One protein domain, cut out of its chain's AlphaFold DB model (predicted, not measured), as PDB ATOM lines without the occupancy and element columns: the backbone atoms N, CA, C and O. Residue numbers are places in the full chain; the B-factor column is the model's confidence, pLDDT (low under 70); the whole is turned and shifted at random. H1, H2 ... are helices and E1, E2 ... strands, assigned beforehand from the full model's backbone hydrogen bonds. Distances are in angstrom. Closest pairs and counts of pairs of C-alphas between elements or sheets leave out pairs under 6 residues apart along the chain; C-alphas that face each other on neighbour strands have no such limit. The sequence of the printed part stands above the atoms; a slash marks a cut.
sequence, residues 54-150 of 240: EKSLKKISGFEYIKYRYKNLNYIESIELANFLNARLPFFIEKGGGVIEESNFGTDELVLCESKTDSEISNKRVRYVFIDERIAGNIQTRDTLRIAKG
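AT A GLANCE: This is residues 54 to 150 of the 240 residues of an uncharacterized protein of Flavobacterium hercynium (UniProt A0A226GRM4). One strongly twisted sheet of seven strands curls round like part of a barrel and does not close, its edge strands E1 and E7 staying unpaired with each other. The short helix H1 packs near the start of E2, at the end of the sheet where E3 ends and E4 begins, and a long loop of residues 113 to 126 joins E5 and E6. The printed part has 97 residues, with one named helix and seven named strands in the order E1 E2 E3 H1 E4 E5 E6 E7; the sheet has the order E1 E2 E3 E4 E5 E6 E7, antiparallel throughout, and the class is mostly strand. It is compact, with a radius of gyration of the C-alphas of 13.1 A and spans of 37 by 32 by 26 A.

IN THESE COORDINATES: Find C-alpha 56 at (142.680, 140.251, 103.396), where E1, residues 56 to 60, begins. E2 follows as residues 63 to 70, 21.2 A long, then E3 as residues 73 to 77. H1 is residues 79 to 84, 8.6 A long. Look next at C-alpha 91 at (130.249, 135.538, 110.334), from which E4 runs 24.9 A to residue 99. E5 is residues 105 to 112, 22.9 A, and E6 residues 127 to 135, 25.2 A. E7, residues 138 to 147, measures 25.5 A, bends by 59 degrees at residue 142 and ends at C-alpha 147, (125.674, 120.085, 110.336).

HOW THE PARTS SIT: Begin at edge strand E1 in the first meander, E1 E2 E3, each strand the antiparallel neighbour of the one before. In the hairpin of E1 and E2, N 58 and O 65 are 3.1 A apart, within hydrogen-bond range; in that of E2 and E3, N 68 and O 75 are at 3.0 A. E3 and E4 are antiparallel neighbours, with N 76 and O 92 at 2.8 A. E4 opens the second meander, E4 E5 E6 E7: see N 95 and O 109 at 3.0 A in the hairpin of E4 and E5, N 110 and O 128 at 2.9 A in that of E5 and E6, and N 129 and O 145 at 2.8 A in that of E6 and E7. E1 and E7 are apart, but only just, at 8.5 A. H1 is on the sheet at a height of 7.2 A over the sheet, over none of its strands; its closest C-alphas to E2 are those of Leu 81 and Phe 63, 6.3 A apart. In H1 every O i to N i+4 pair is within hydrogen-bond range.

THE WHOLE: The C-alphas farthest apart are those of Glu 102 and Ser 115, 37.7 A. The printed part has no cut, and its long link is E5 to E6. Mean pLDDT of the printed part is 86.3; residues 54 to 63 are under 70.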
ATOM      1  N   GLU A  54     144.981 141.787 110.117       47.97
ATOM      2  CA  GLU A  54     145.230 141.611 108.682       47.97
ATOM      3  C   GLU A  54     143.917 141.224 107.995       47.97
ATOM      4  O   GLU A  54     143.526 140.057 107.938       47.97
ATOM      5  N   LYS A  55     143.205 142.239 107.503       53.84
ATOM      6  CA  LYS A  55     142.031 142.080 106.656       53.84
ATOM      7  C   LYS A  55     142.515 141.841 105.242       53.84
ATOM      8  O   LYS A  55     142.988 142.757 104.579       53.84
ATOM      9  N   SER A  56     142.396 140.604 104.784       50.34
ATOM     10  CA  SER A  56     142.680 140.251 103.396       50.34
ATOM     11  C   SER A  56     141.387 139.859 102.700       50.34
ATOM     12  O   SER A  56     140.613 139.056 103.224       50.34
ATOM     13  N   LEU A  57     141.159 140.445 101.522       43.50
ATOM     14  CA  LEU A  57     140.144 139.962 100.599       43.50
ATOM     15  C   LEU A  57     140.651 138.638 100.031       43.50
ATOM     16  O   LEU A  57     141.724 138.586  99.425       43.50
ATOM     17  N   LYS A  58     139.910 137.562 100.262       59.75
ATOM     18  CA  LYS A  58     140.262 136.227  99.777       59.75
ATOM     19  C   LYS A  58     139.072 135.607  99.053       59.75
ATOM     20  O   LYS A  58     137.959 136.124  99.126       59.75
ATOM     21  N   LYS A  59     139.337 134.517  98.325       48.62
ATOM     22  CA  LYS A  59     138.316 133.699  97.665       48.62
ATOM     23  C   LYS A  59     138.345 132.278  98.210       48.62
ATOM     24  O   LYS A  59     139.370 131.614  98.109       48.62
ATOM     25  N   ILE A  60     137.230 131.836  98.784       58.94
ATOM     26  CA  ILE A  60     136.943 130.425  99.049       58.94
ATOM     27  C   ILE A  60     135.889 130.087  98.018       58.94
ATOM     28  O   ILE A  60     134.828 130.709  97.994       58.94
ATOM     29  N   SER A  61     136.230 129.189  97.098       56.56
ATOM     30  CA  SER A  61     135.252 128.644  96.151       56.56
ATOM     31  C   SER A  61     134.560 129.704  95.284       56.56
ATOM     32  O   SER A  61     133.428 129.526  94.847       56.56
ATOM     33  N   GLY A  62     135.255 130.819  95.030       59.56
ATOM     34  CA  GLY A  62     134.765 131.941  94.227       59.56
ATOM     35  C   GLY A  62     134.076 133.068  95.003       59.56
ATOM     36  O   GLY A  62     133.877 134.122  94.407       59.56
ATOM     37  N   PHE A  63     133.782 132.902  96.297       69.38
ATOM     38  CA  PHE A  63     133.129 133.928  97.119       69.38
ATOM     39  C   PHE A  63     134.125 134.938  97.666       69.38
ATOM     40  O   PHE A  63     135.162 134.549  98.208       69.38
ATOM     41  N   GLU A  64     133.797 136.223  97.577       73.31
ATOM     42  CA  GLU A  64     134.592 137.264  98.219       73.31
ATOM     43  C   GLU A  64     134.317 137.297  99.726       73.31
ATOM     44  O   GLU A  64     133.172 137.224 100.189       73.31
ATOM     45  N   TYR A  65     135.383 137.392 100.518       80.50
ATOM     46  CA  TYR A  65     135.258 137.498 101.965       80.50
ATOM     47  C   TYR A  65     136.381 138.305 102.598       80.50
ATOM     48  O   TYR A  65     137.505 138.366 102.090       80.50
ATOM     49  N   ILE A  66     136.068 138.887 103.753       83.69
ATOM     50  CA  ILE A  66     137.056 139.501 104.635       83.69
ATOM     51  C   ILE A  66     137.551 138.414 105.581       83.69
ATOM     52  O   ILE A  66     136.792 137.928 106.422       83.69
ATOM     53  N   LYS A  67     138.828 138.042 105.461       86.19
ATOM     54  CA  LYS A  67     139.496 137.199 106.459       86.19
ATOM     55  C   LYS A  67     140.103 138.075 107.542       86.19
ATOM     56  O   LYS A  67     140.756 139.057 107.208       86.19
ATOM     57  N   TYR A  68     139.937 137.713 108.808       85.75
ATOM     58  CA  TYR A  68     140.637 138.361 109.918       85.75
ATOM     59  C   TYR A  68     140.967 137.375 111.037       85.75
ATOM     60  O   TYR A  68     140.363 136.310 111.130       85.75
ATOM     61  N   ARG A  69     141.927 137.720 111.900       87.50
ATOM     62  CA  ARG A  69     142.303 136.891 113.052       87.50
ATOM     63  C   ARG A  69     141.824 137.519 114.355       87.50
ATOM     64  O   ARG A  69     141.997 138.716 114.559       87.50
ATOM     65  N   TYR A  70     141.249 136.717 115.246       84.06
ATOM     66  CA  TYR A  70     140.885 137.141 116.601       84.06
ATOM     67  C   TYR A  70     141.032 135.963 117.571       84.06
ATOM     68  O   TYR A  70     140.589 134.858 117.276       84.06
ATOM     69  N   LYS A  71     141.697 136.164 118.718       86.81
ATOM     70  CA  LYS A  71     141.989 135.090 119.696       86.81
ATOM     71  C   LYS A  71     142.550 133.810 119.047       86.81
ATOM     72  O   LYS A  71     142.088 132.711 119.325       86.81
ATOM     73  N   ASN A  72     143.523 133.966 118.147       85.44
ATOM     74  CA  ASN A  72     144.156 132.891 117.366       85.44
ATOM     75  C   ASN A  72     143.259 132.135 116.369       85.44
ATOM     76  O   ASN A  72     143.786 131.311 115.624       85.44
ATOM     77  N   LEU A  73     141.971 132.466 116.268       89.00
ATOM     78  CA  LEU A  73     141.036 131.888 115.303       89.00
ATOM     79  C   LEU A  73     140.991 132.711 114.012       89.00
ATOM     80  O   LEU A  73     141.136 133.937 114.034       89.00
ATOM     81  N   ASN A  74     140.775 132.022 112.892       90.50
ATOM     82  CA  ASN A  74     140.568 132.623 111.579       90.50
ATOM     83  C   ASN A  74     139.074 132.852 111.354       90.50
ATOM     84  O   ASN A  74     138.303 131.898 111.314       90.50
ATOM     85  N   TYR A  75     138.680 134.105 111.177       92.44
ATOM     86  CA  TYR A  75     137.307 134.502 110.908       92.44
ATOM     87  C   TYR A  75     137.119 134.879 109.451       92.44
ATOM     88  O   TYR A  75     138.026 135.397 108.795       92.44
ATOM     89  N   ILE A  76     135.899 134.659 108.991       92.25
ATOM     90  CA  ILE A  76     135.401 134.977 107.667       92.25
ATOM     91  C   ILE A  76     134.145 135.819 107.856       92.25
ATOM     92  O   ILE A  76     133.199 135.398 108.522       92.25
ATOM     93  N   GLU A  77     134.126 137.001 107.250       92.94
ATOM     94  CA  GLU A  77     132.915 137.798 107.077       92.94
ATOM     95  C   GLU A  77     132.549 137.835 105.589       92.94
ATOM     96  O   GLU A  77     133.323 138.340 104.769       92.94
ATOM     97  N   SER A  78     131.392 137.271 105.227       92.00
ATOM     98  CA  SER A  78     130.894 137.272 103.846       92.00
ATOM     99  C   SER A  78     129.375 137.125 103.768       92.00
ATOM    100  O   SER A  78     128.793 136.122 104.190       92.00
ATOM    101  N   ILE A  79     128.729 138.133 103.178       92.25
ATOM    102  CA  ILE A  79     127.292 138.119 102.876       92.25
ATOM    103  C   ILE A  79     126.991 137.117 101.755       92.25
ATOM    104  O   ILE A  79     125.989 136.410 101.818       92.25
ATOM    105  N   GLU A  80     127.859 137.026 100.743       90.44
ATOM    106  CA  GLU A  80     127.687 136.091  99.627       90.44
ATOM    107  C   GLU A  80     127.701 134.643 100.110       90.44
ATOM    108  O   GLU A  80     126.802 133.871  99.777       90.44
ATOM    109  N   LEU A  81     128.670 134.302 100.963       91.12
ATOM    110  CA  LEU A  81     128.773 132.975 101.553       91.12
ATOM    111  C   LEU A  81     127.560 132.657 102.433       91.12
ATOM    112  O   LEU A  81     127.008 131.563 102.349       91.12
ATOM    113  N   ALA A  82     127.097 133.613 103.243       94.06
ATOM    114  CA  ALA A  82     125.886 133.421 104.035       94.06
ATOM    115  C   ALA A  82     124.650 133.183 103.165       94.06
ATOM    116  O   ALA A  82     123.861 132.296 103.478       94.06
ATOM    117  N   ASN A  83     124.503 133.906 102.056       92.50
ATOM    118  CA  ASN A  83     123.407 133.686 101.116       92.50
ATOM    119  C   ASN A  83     123.500 132.306 100.451       92.50
ATOM    120  O   ASN A  83     122.497 131.596 100.397       92.50
ATOM    121  N   PHE A  84     124.691 131.899 100.002       90.81
ATOM    122  CA  PHE A  84     124.932 130.574  99.419       90.81
ATOM    123  C   PHE A  84     124.579 129.444 100.395       90.81
ATOM    124  O   PHE A  84     123.891 128.493 100.031       90.81
ATOM    125  N   LEU A  85     124.991 129.579 101.658       93.25
ATOM    126  CA  LEU A  85     124.744 128.597 102.718       93.25
ATOM    127  C   LEU A  85     123.354 128.712 103.361       93.25
ATOM    128  O   LEU A  85     123.022 127.921 104.247       93.25
ATOM    129  N   ASN A  86     122.554 129.709 102.967       94.62
ATOM    130  CA  ASN A  86     121.304 130.088 103.627       94.62
ATOM    131  C   ASN A  86     121.472 130.283 105.155       94.62
ATOM    132  O   ASN A  86     120.672 129.823 105.978       94.62
ATOM    133  N   ALA A  87     122.566 130.936 105.549       94.69
ATOM    134  CA  ALA A  87     122.893 131.264 106.928       94.69
ATOM    135  C   ALA A  87     122.274 132.608 107.339       94.69
ATOM    136  O   ALA A  87     122.207 133.555 106.563       94.69
ATOM    137  N   ARG A  88     121.854 132.720 108.606       91.81
ATOM    138  CA  ARG A  88     121.269 133.964 109.143       91.81
ATOM    139  C   ARG A  88     122.280 135.089 109.359       91.81
ATOM    140  O   ARG A  88     121.867 136.238 109.478       91.81
ATOM    141  N   LEU A  89     123.559 134.755 109.505       95.19
ATOM    142  CA  LEU A  89     124.619 135.692 109.863       95.19
ATOM    143  C   LEU A  89     125.810 135.515 108.916       95.19
ATOM    144  O   LEU A  89     126.059 134.389 108.484       95.19
ATOM    145  N   PRO A  90     126.548 136.597 108.613       95.12
ATOM    146  CA  PRO A  90     127.665 136.576 107.673       95.12
ATOM    147  C   PRO A  90     129.007 136.212 108.312       95.12
ATOM    148  O   PRO A  90     130.032 136.380 107.661       95.12
ATOM    149  N   PHE A  91     129.025 135.765 109.568       95.44
ATOM    150  CA  PHE A  91     130.249 135.538 110.334       95.44
ATOM    151  C   PHE A  91     130.517 134.045 110.498       95.44
ATOM    152  O   PHE A  91     129.644 133.308 110.961       95.44
ATOM    153  N   PHE A  92     131.733 133.620 110.175       95.06
ATOM    154  CA  PHE A  92     132.160 132.233 110.291       95.06
ATOM    155  C   PHE A  92     133.566 132.132 110.881       95.06
ATOM    156  O   PHE A  92     134.383 133.031 110.690       95.06
ATOM    157  N   ILE A  93     133.866 131.015 111.541       94.38
ATOM    158  CA  ILE A  93     135.233 130.600 111.872       94.38
ATOM    159  C   ILE A  93     135.648 129.491 110.912       94.38
ATOM    160  O   ILE A  93     134.922 128.517 110.726       94.38
ATOM    161  N   GLU A  94     136.833 129.630 110.334       91.88
ATOM    162  CA  GLU A  94     137.494 128.578 109.570       91.88
ATOM    163  C   GLU A  94     138.166 127.613 110.547       91.88
ATOM    164  O   GLU A  94     139.174 127.950 111.177       91.88
ATOM    165  N   LYS A  95     137.578 126.424 110.695       89.44
ATOM    166  CA  LYS A  95     138.112 125.358 111.551       89.44
ATOM    167  C   LYS A  95     139.159 124.515 110.809       89.44
ATOM    168  O   LYS A  95     140.024 123.923 111.447       89.44
ATOM    169  N   GLY A  96     139.134 124.543 109.475       85.94
ATOM    170  CA  GLY A  96     139.987 123.732 108.606       85.94
ATOM    171  C   GLY A  96     139.349 122.376 108.324       85.94
ATOM    172  O   GLY A  96     138.147 122.207 108.511       85.94
ATOM    173  N   GLY A  97     140.135 121.401 107.887       84.88
ATOM    174  CA  GLY A  97     139.631 120.054 107.674       84.88
ATOM    175  C   GLY A  97     140.722 119.072 107.273       84.88
ATOM    176  O   GLY A  97     141.872 119.219 107.689       84.88
ATOM    177  N   GLY A  98     140.352 118.033 106.528       86.06
ATOM    178  CA  GLY A  98     141.197 116.866 106.291       86.06
ATOM    179  C   GLY A  98     141.133 116.376 104.854       86.06
ATOM    180  O   GLY A  98     140.194 116.669 104.115       86.06
ATOM    181  N   VAL A  99     142.149 115.619 104.453       87.25
ATOM    182  CA  VAL A  99     142.163 114.911 103.170       87.25
ATOM    183  C   VAL A  99     141.357 113.628 103.320       87.25
ATOM    184  O   VAL A  99     141.474 112.950 104.337       87.25
ATOM    185  N   ILE A 100     140.562 113.290 102.309       86.50
ATOM    186  CA  ILE A 100     139.945 111.969 102.217       86.50
ATOM    187  C   ILE A 100     140.979 111.063 101.552       86.50
ATOM    188  O   ILE A 100     141.346 111.297 100.397       86.50
ATOM    189  N   GLU A 101     141.494 110.092 102.310       79.62
ATOM    190  CA  GLU A 101     142.580 109.204 101.874       79.62
ATOM    191  C   GLU A 101     142.302 108.575 100.504       79.62
ATOM    192  O   GLU A 101     141.158 108.324 100.140       79.62
ATOM    193  N   GLU A 102     143.367 108.361  99.727       81.25
ATOM    194  CA  GLU A 102     143.305 107.700  98.412       81.25
ATOM    195  C   GLU A 102     142.348 108.373  97.397       81.25
ATOM    196  O   GLU A 102     141.974 107.783  96.385       81.25
ATOM    197  N   SER A 103     142.003 109.648  97.614       83.88
ATOM    198  CA  SER A 103     141.153 110.444  96.726       83.88
ATOM    199  C   SER A 103     141.741 111.834  96.440       83.88
ATOM    200  O   SER A 103     142.627 112.319  97.142       83.88
ATOM    201  N   ASN A 104     141.210 112.516  95.419       87.50
ATOM    202  CA  ASN A 104     141.506 113.935  95.168       87.50
ATOM    203  C   ASN A 104     140.626 114.877  96.003       87.50
ATOM    204  O   ASN A 104     140.661 116.094  95.798       87.50
ATOM    205  N   PHE A 105     139.811 114.332  96.907       91.06
ATOM    206  CA  PHE A 105     138.885 115.104  97.713       91.06
ATOM    207  C   PHE A 105     139.450 115.385  99.104       91.06
ATOM    208  O   PHE A 105     140.240 114.635  99.677       91.06
ATOM    209  N   GLY A 106     139.009 116.493  99.672       90.81
ATOM    210  CA  GLY A 106     139.157 116.797 101.080       90.81
ATOM    211  C   GLY A 106     137.903 117.472 101.594       90.81
ATOM    212  O   GLY A 106     136.949 117.714 100.849       90.81
ATOM    213  N   THR A 107     137.927 117.785 102.876       91.50
ATOM    214  CA  THR A 107     136.904 118.609 103.493       91.50
ATOM    215  C   THR A 107     137.515 119.846 104.106       91.50
ATOM    216  O   THR A 107     138.584 119.749 104.701       91.50
ATOM    217  N   ASP A 108     136.790 120.954 104.052       91.06
ATOM    218  CA  ASP A 108     137.047 122.148 104.852       91.06
ATOM    219  C   ASP A 108     135.784 122.494 105.657       91.06
ATOM    220  O   ASP A 108     134.658 122.326 105.188       91.06
ATOM    221  N   GLU A 109     135.953 122.939 106.900       93.06
ATOM    222  CA  GLU A 109     134.855 123.194 107.832       93.06
ATOM    223  C   GLU A 109     134.773 124.671 108.225       93.06
ATOM    224  O   GLU A 109     135.750 125.289 108.668       93.06
ATOM    225  N   LEU A 110     133.555 125.213 108.130       94.25
ATOM    226  CA  LEU A 110     133.195 126.534 108.628       94.25
ATOM    227  C   LEU A 110     132.167 126.439 109.754       94.25
ATOM    228  O   LEU A 110     131.129 125.789 109.620       94.25
ATOM    229  N   VAL A 111     132.407 127.162 110.841       95.56
ATOM    230  CA  VAL A 111     131.495 127.260 111.986       95.56
ATOM    231  C   VAL A 111     130.744 128.583 111.921       95.56
ATOM    232  O   VAL A 111     131.369 129.631 111.823       95.56
ATOM    233  N   LEU A 112     129.410 128.563 111.987       96.38
ATOM    234  CA  LEU A 112     128.595 129.781 112.009       96.38
ATOM    235  C   LEU A 112     128.702 130.487 113.364       96.38
ATOM    236  O   LEU A 112     128.365 129.908 114.399       96.38
ATOM    237  N   CYS A 113     129.064 131.765 113.334       95.00
ATOM    238  CA  CYS A 113     129.207 132.608 114.513       95.00
ATOM    239  C   CYS A 113     127.946 133.438 114.778       95.00
ATOM    240  O   CYS A 113     127.286 133.918 113.855       95.00
ATOM    241  N   GLU A 114     127.646 133.684 116.052       91.62
ATOM    242  CA  GLU A 114     126.566 134.596 116.467       91.62
ATOM    243  C   GLU A 114     126.983 136.075 116.403       91.62
ATOM    244  O   GLU A 114     126.136 136.968 116.410       91.62
ATOM    245  N   SER A 115     128.287 136.350 116.331       89.56
ATOM    246  CA  SER A 115     128.846 137.697 116.190       89.56
ATOM    247  C   SER A 115     130.287 137.653 115.675       89.56
ATOM    248  O   SER A 115     130.927 136.605 115.688       89.56
ATOM    249  N   LYS A 116     130.838 138.817 115.315       85.44
ATOM    250  CA  LYS A 116     132.236 138.977 114.876       85.44
ATOM    251  C   LYS A 116     133.305 138.589 115.917       85.44
ATOM    252  O   LYS A 116     134.477 138.497 115.564       85.44
ATOM    253  N   THR A 117     132.924 138.432 117.188       83.56
ATOM    254  CA  THR A 117     133.820 138.086 118.309       83.56
ATOM    255  C   THR A 117     133.451 136.765 118.990       83.56
ATOM    256  O   THR A 117     134.011 136.448 120.039       83.56
ATOM    257  N   ASP A 118     132.475 136.028 118.455       87.50
ATOM    258  CA  ASP A 118     132.085 134.710 118.967       87.50
ATOM    259  C   ASP A 118     133.217 133.712 118.729       87.50
ATOM    260  O   ASP A 118     133.640 133.562 117.594       87.50
ATOM    261  N   SER A 119     133.698 133.043 119.776       88.00
ATOM    262  CA  SER A 119     134.836 132.117 119.709       88.00
ATOM    263  C   SER A 119     134.456 130.655 119.965       88.00
ATOM    264  O   SER A 119     135.336 129.834 120.208       88.00
ATOM    265  N   GLU A 120     133.163 130.324 119.989       90.06
ATOM    266  CA  GLU A 120     132.688 128.942 120.126       90.06
ATOM    267  C   GLU A 120     132.859 128.188 118.797       90.06
ATOM    268  O   GLU A 120     132.243 128.552 117.795       90.06
ATOM    269  N   ILE A 121     133.673 127.128 118.796       85.88
ATOM    270  CA  ILE A 121     133.992 126.319 117.603       85.88
ATOM    271  C   ILE A 121     133.388 124.910 117.631       85.88
ATOM    272  O   ILE A 121     133.533 124.174 116.661       85.88
ATOM    273  N   SER A 122     132.725 124.529 118.726       85.50
ATOM    274  CA  SER A 122     132.214 123.168 118.908       85.50
ATOM    275  C   SER A 122     130.863 122.920 118.227       85.50
ATOM    276  O   SER A 122     130.183 123.823 117.723       85.50
ATOM    277  N   ASN A 123     130.391 121.680 118.343       83.94
ATOM    278  CA  ASN A 123     129.057 121.211 117.979       83.94
ATOM    279  C   ASN A 123     127.883 122.020 118.570       83.94
ATOM    280  O   ASN A 123     126.738 121.823 118.168       83.94
ATOM    281  N   LYS A 124     128.110 122.977 119.477       90.88
ATOM    282  CA  LYS A 124     127.091 123.942 119.924       90.88
ATOM    283  C   LYS A 124     126.703 124.962 118.848       90.88
ATOM    284  O   LYS A 124     125.747 125.721 119.058       90.88
ATOM    285  N   ARG A 125     127.398 124.982 117.712       93.38
ATOM    286  CA  ARG A 125     127.117 125.839 116.556       93.38
ATOM    287  C   ARG A 125     126.647 125.030 115.351       93.38
ATOM    288  O   ARG A 125     126.803 123.815 115.283       93.38
ATOM    289  N   VAL A 126     126.014 125.731 114.409       96.50
ATOM    290  CA  VAL A 126     125.786 125.192 113.060       96.50
ATOM    291  C   VAL A 126     127.122 125.207 112.338       96.50
ATOM    292  O   VAL A 126     127.837 126.206 112.410       96.50
ATOM    293  N   ARG A 127     127.441 124.119 111.647       95.81
ATOM    294  CA  ARG A 127     128.710 123.957 110.937       95.81
ATOM    295  C   ARG A 127     128.425 123.572 109.494       95.81
ATOM    296  O   ARG A 127     127.378 122.995 109.199       95.81
ATOM    297  N   TYR A 128     129.319 123.938 108.597       96.25
ATOM    298  CA  TYR A 128     129.225 123.651 107.176       96.25
ATOM    299  C   TYR A 128     130.499 122.938 106.764       96.25
ATOM    300  O   TYR A 128     131.588 123.474 106.955       96.25
ATOM    301  N   VAL A 129     130.349 121.731 106.234       95.50
ATOM    302  CA  VAL A 129     131.447 120.915 105.723       95.50
ATOM    303  C   VAL A 129     131.407 121.000 104.209       95.50
ATOM    304  O   VAL A 129     130.409 120.633 103.589       95.50
ATOM    305  N   PHE A 130     132.470 121.510 103.615       94.31
ATOM    306  CA  PHE A 130     132.652 121.591 102.176       94.31
ATOM    307  C   PHE A 130     133.333 120.311 101.709       94.31
ATOM    308  O   PHE A 130     134.225 119.817 102.390       94.31
ATOM    309  N   ILE A 131     132.888 119.751 100.584       94.94
ATOM    310  CA  ILE A 131     133.619 118.700  99.874       94.94
ATOM    311  C   ILE A 131     134.365 119.377  98.745       94.94
ATOM    312  O   ILE A 131     133.738 119.898  97.819       94.94
ATOM    313  N   ASP A 132     135.686 119.355  98.815       91.31
ATOM    314  CA  ASP A 132     136.546 120.073  97.890       91.31
ATOM    315  C   ASP A 132     137.411 119.110  97.095       91.31
ATOM    316  O   ASP A 132     138.004 118.191  97.648       91.31
ATOM    317  N   GLU A 133     137.517 119.336  95.790       90.75
ATOM    318  CA  GLU A 133     138.444 118.618  94.923       90.75
ATOM    319  C   GLU A 133     139.723 119.430  94.721       90.75
ATOM    320  O   GLU A 133     139.674 120.633  94.439       90.75
ATOM    321  N   ARG A 134     140.872 118.764  94.836       85.69
ATOM    322  CA  ARG A 134     142.202 119.357  94.685       85.69
ATOM    323  C   ARG A 134     142.824 118.894  93.371       85.69
ATOM    324  O   ARG A 134     143.260 117.756  93.251       85.69
ATOM    325  N   ILE A 135     142.912 119.795  92.391       83.31
ATOM    326  CA  ILE A 135     143.498 119.515  91.071       83.31
ATOM    327  C   ILE A 135     144.636 120.498  90.809       83.31
ATOM    328  O   ILE A 135     144.406 121.699  90.673       83.31
ATOM    329  N   ALA A 136     145.871 119.990  90.713       82.25
ATOM    330  CA  ALA A 136     147.065 120.787  90.396       82.25
ATOM    331  C   ALA A 136     147.220 122.057  91.270       82.25
ATOM    332  O   ALA A 136     147.612 123.116  90.787       82.25
ATOM    333  N   GLY A 137     146.874 121.953  92.557       73.69
ATOM    334  CA  GLY A 137     146.930 123.060  93.519       73.69
ATOM    335  C   GLY A 137     145.699 123.976  93.540       73.69
ATOM    336  O   GLY A 137     145.598 124.809  94.436       73.69
ATOM    337  N   ASN A 138     144.743 123.806  92.621       78.88
ATOM    338  CA  ASN A 138     143.456 124.498  92.668       78.88
ATOM    339  C   ASN A 138     142.456 123.713  93.519       78.88
ATOM    340  O   ASN A 138     142.354 122.493  93.389       78.88
ATOM    341  N   ILE A 139     141.708 124.431  94.354       82.44
ATOM    342  CA  ILE A 139     140.651 123.877  95.202       82.44
ATOM    343  C   ILE A 139     139.303 124.276  94.603       82.44
ATOM    344  O   ILE A 139     139.042 125.464  94.391       82.44
ATOM    345  N   GLN A 140     138.455 123.290  94.320       87.44
ATOM    346  CA  GLN A 140     137.095 123.505  93.837       87.44
ATOM    347  C   GLN A 140     136.087 122.809  94.748       87.44
ATOM    348  O   GLN A 140     136.081 121.584  94.832       87.44
ATOM    349  N   THR A 141     135.166 123.574  95.335       90.00
ATOM    350  CA  THR A 141     134.031 122.985  96.054       90.00
ATOM    351  C   THR A 141     133.113 122.241  95.104       90.00
ATOM    352  O   THR A 141     132.598 122.789  94.125       90.00
ATOM    353  N   ARG A 142     132.898 120.970  95.425       92.94
ATOM    354  CA  ARG A 142     131.987 120.057  94.748       92.94
ATOM    355  C   ARG A 142     130.650 119.976  95.451       92.94
ATOM    356  O   ARG A 142     129.631 119.967  94.762       92.94
ATOM    357  N   ASP A 143     130.632 119.969  96.775       95.12
ATOM    358  CA  ASP A 143     129.390 119.906  97.541       95.12
ATOM    359  C   ASP A 143     129.520 120.565  98.915       95.12
ATOM    360  O   ASP A 143     130.608 120.955  99.340       95.12
ATOM    361  N   THR A 144     128.401 120.724  99.615       94.94
ATOM    362  CA  THR A 144     128.385 121.284 100.968       94.94
ATOM    363  C   THR A 144     127.336 120.594 101.828       94.94
ATOM    364  O   THR A 144     126.202 120.376 101.410       94.94
ATOM    365  N   LEU A 145     127.702 120.299 103.072       96.25
ATOM    366  CA  LEU A 145     126.858 119.640 104.054       96.25
ATOM    367  C   LEU A 145     126.666 120.534 105.272       96.25
ATOM    368  O   LEU A 145     127.625 120.966 105.909       96.25
ATOM    369  N   ARG A 146     125.409 120.789 105.634       97.06
ATOM    370  CA  ARG A 146     125.069 121.541 106.843       97.06
ATOM    371  C   ARG A 146     124.914 120.597 108.034       97.06
ATOM    372  O   ARG A 146     123.992 119.787 108.070       97.06
ATOM    373  N   ILE A 147     125.743 120.783 109.052       96.94
ATOM    374  CA  ILE A 147     125.674 120.085 110.336       96.94
ATOM    375  C   ILE A 147     124.888 120.945 111.327       96.94
ATOM    376  O   ILE A 147     125.234 122.096 111.615       96.94
ATOM    377  N   ALA A 148     123.782 120.404 111.834       96.38
ATOM    378  CA  ALA A 148     122.947 121.105 112.800       96.38
ATOM    379  C   ALA A 148     123.617 121.190 114.182       96.38
ATOM    380  O   ALA A 148     124.412 120.335 114.564       96.38
ATOM    381  N   LYS A 149     123.221 122.200 114.966       95.19
ATOM    382  CA  LYS A 149     123.632 122.339 116.368       95.19
ATOM    383  C   LYS A 149     123.325 121.062 117.162       95.19
ATOM    384  O   LYS A 149     122.213 120.540 117.101       95.19
ATOM    385  N   GLY A 150     124.294 120.621 117.953       94.25
ATOM    386  CA  GLY A 150     124.255 119.419 118.783       94.25
ATOM    387  C   GLY A 150     124.613 118.130 118.041       94.25
ATOM    388  O   GLY A 150     124.574 117.069 118.660       94.25
TER     389      GLY A 150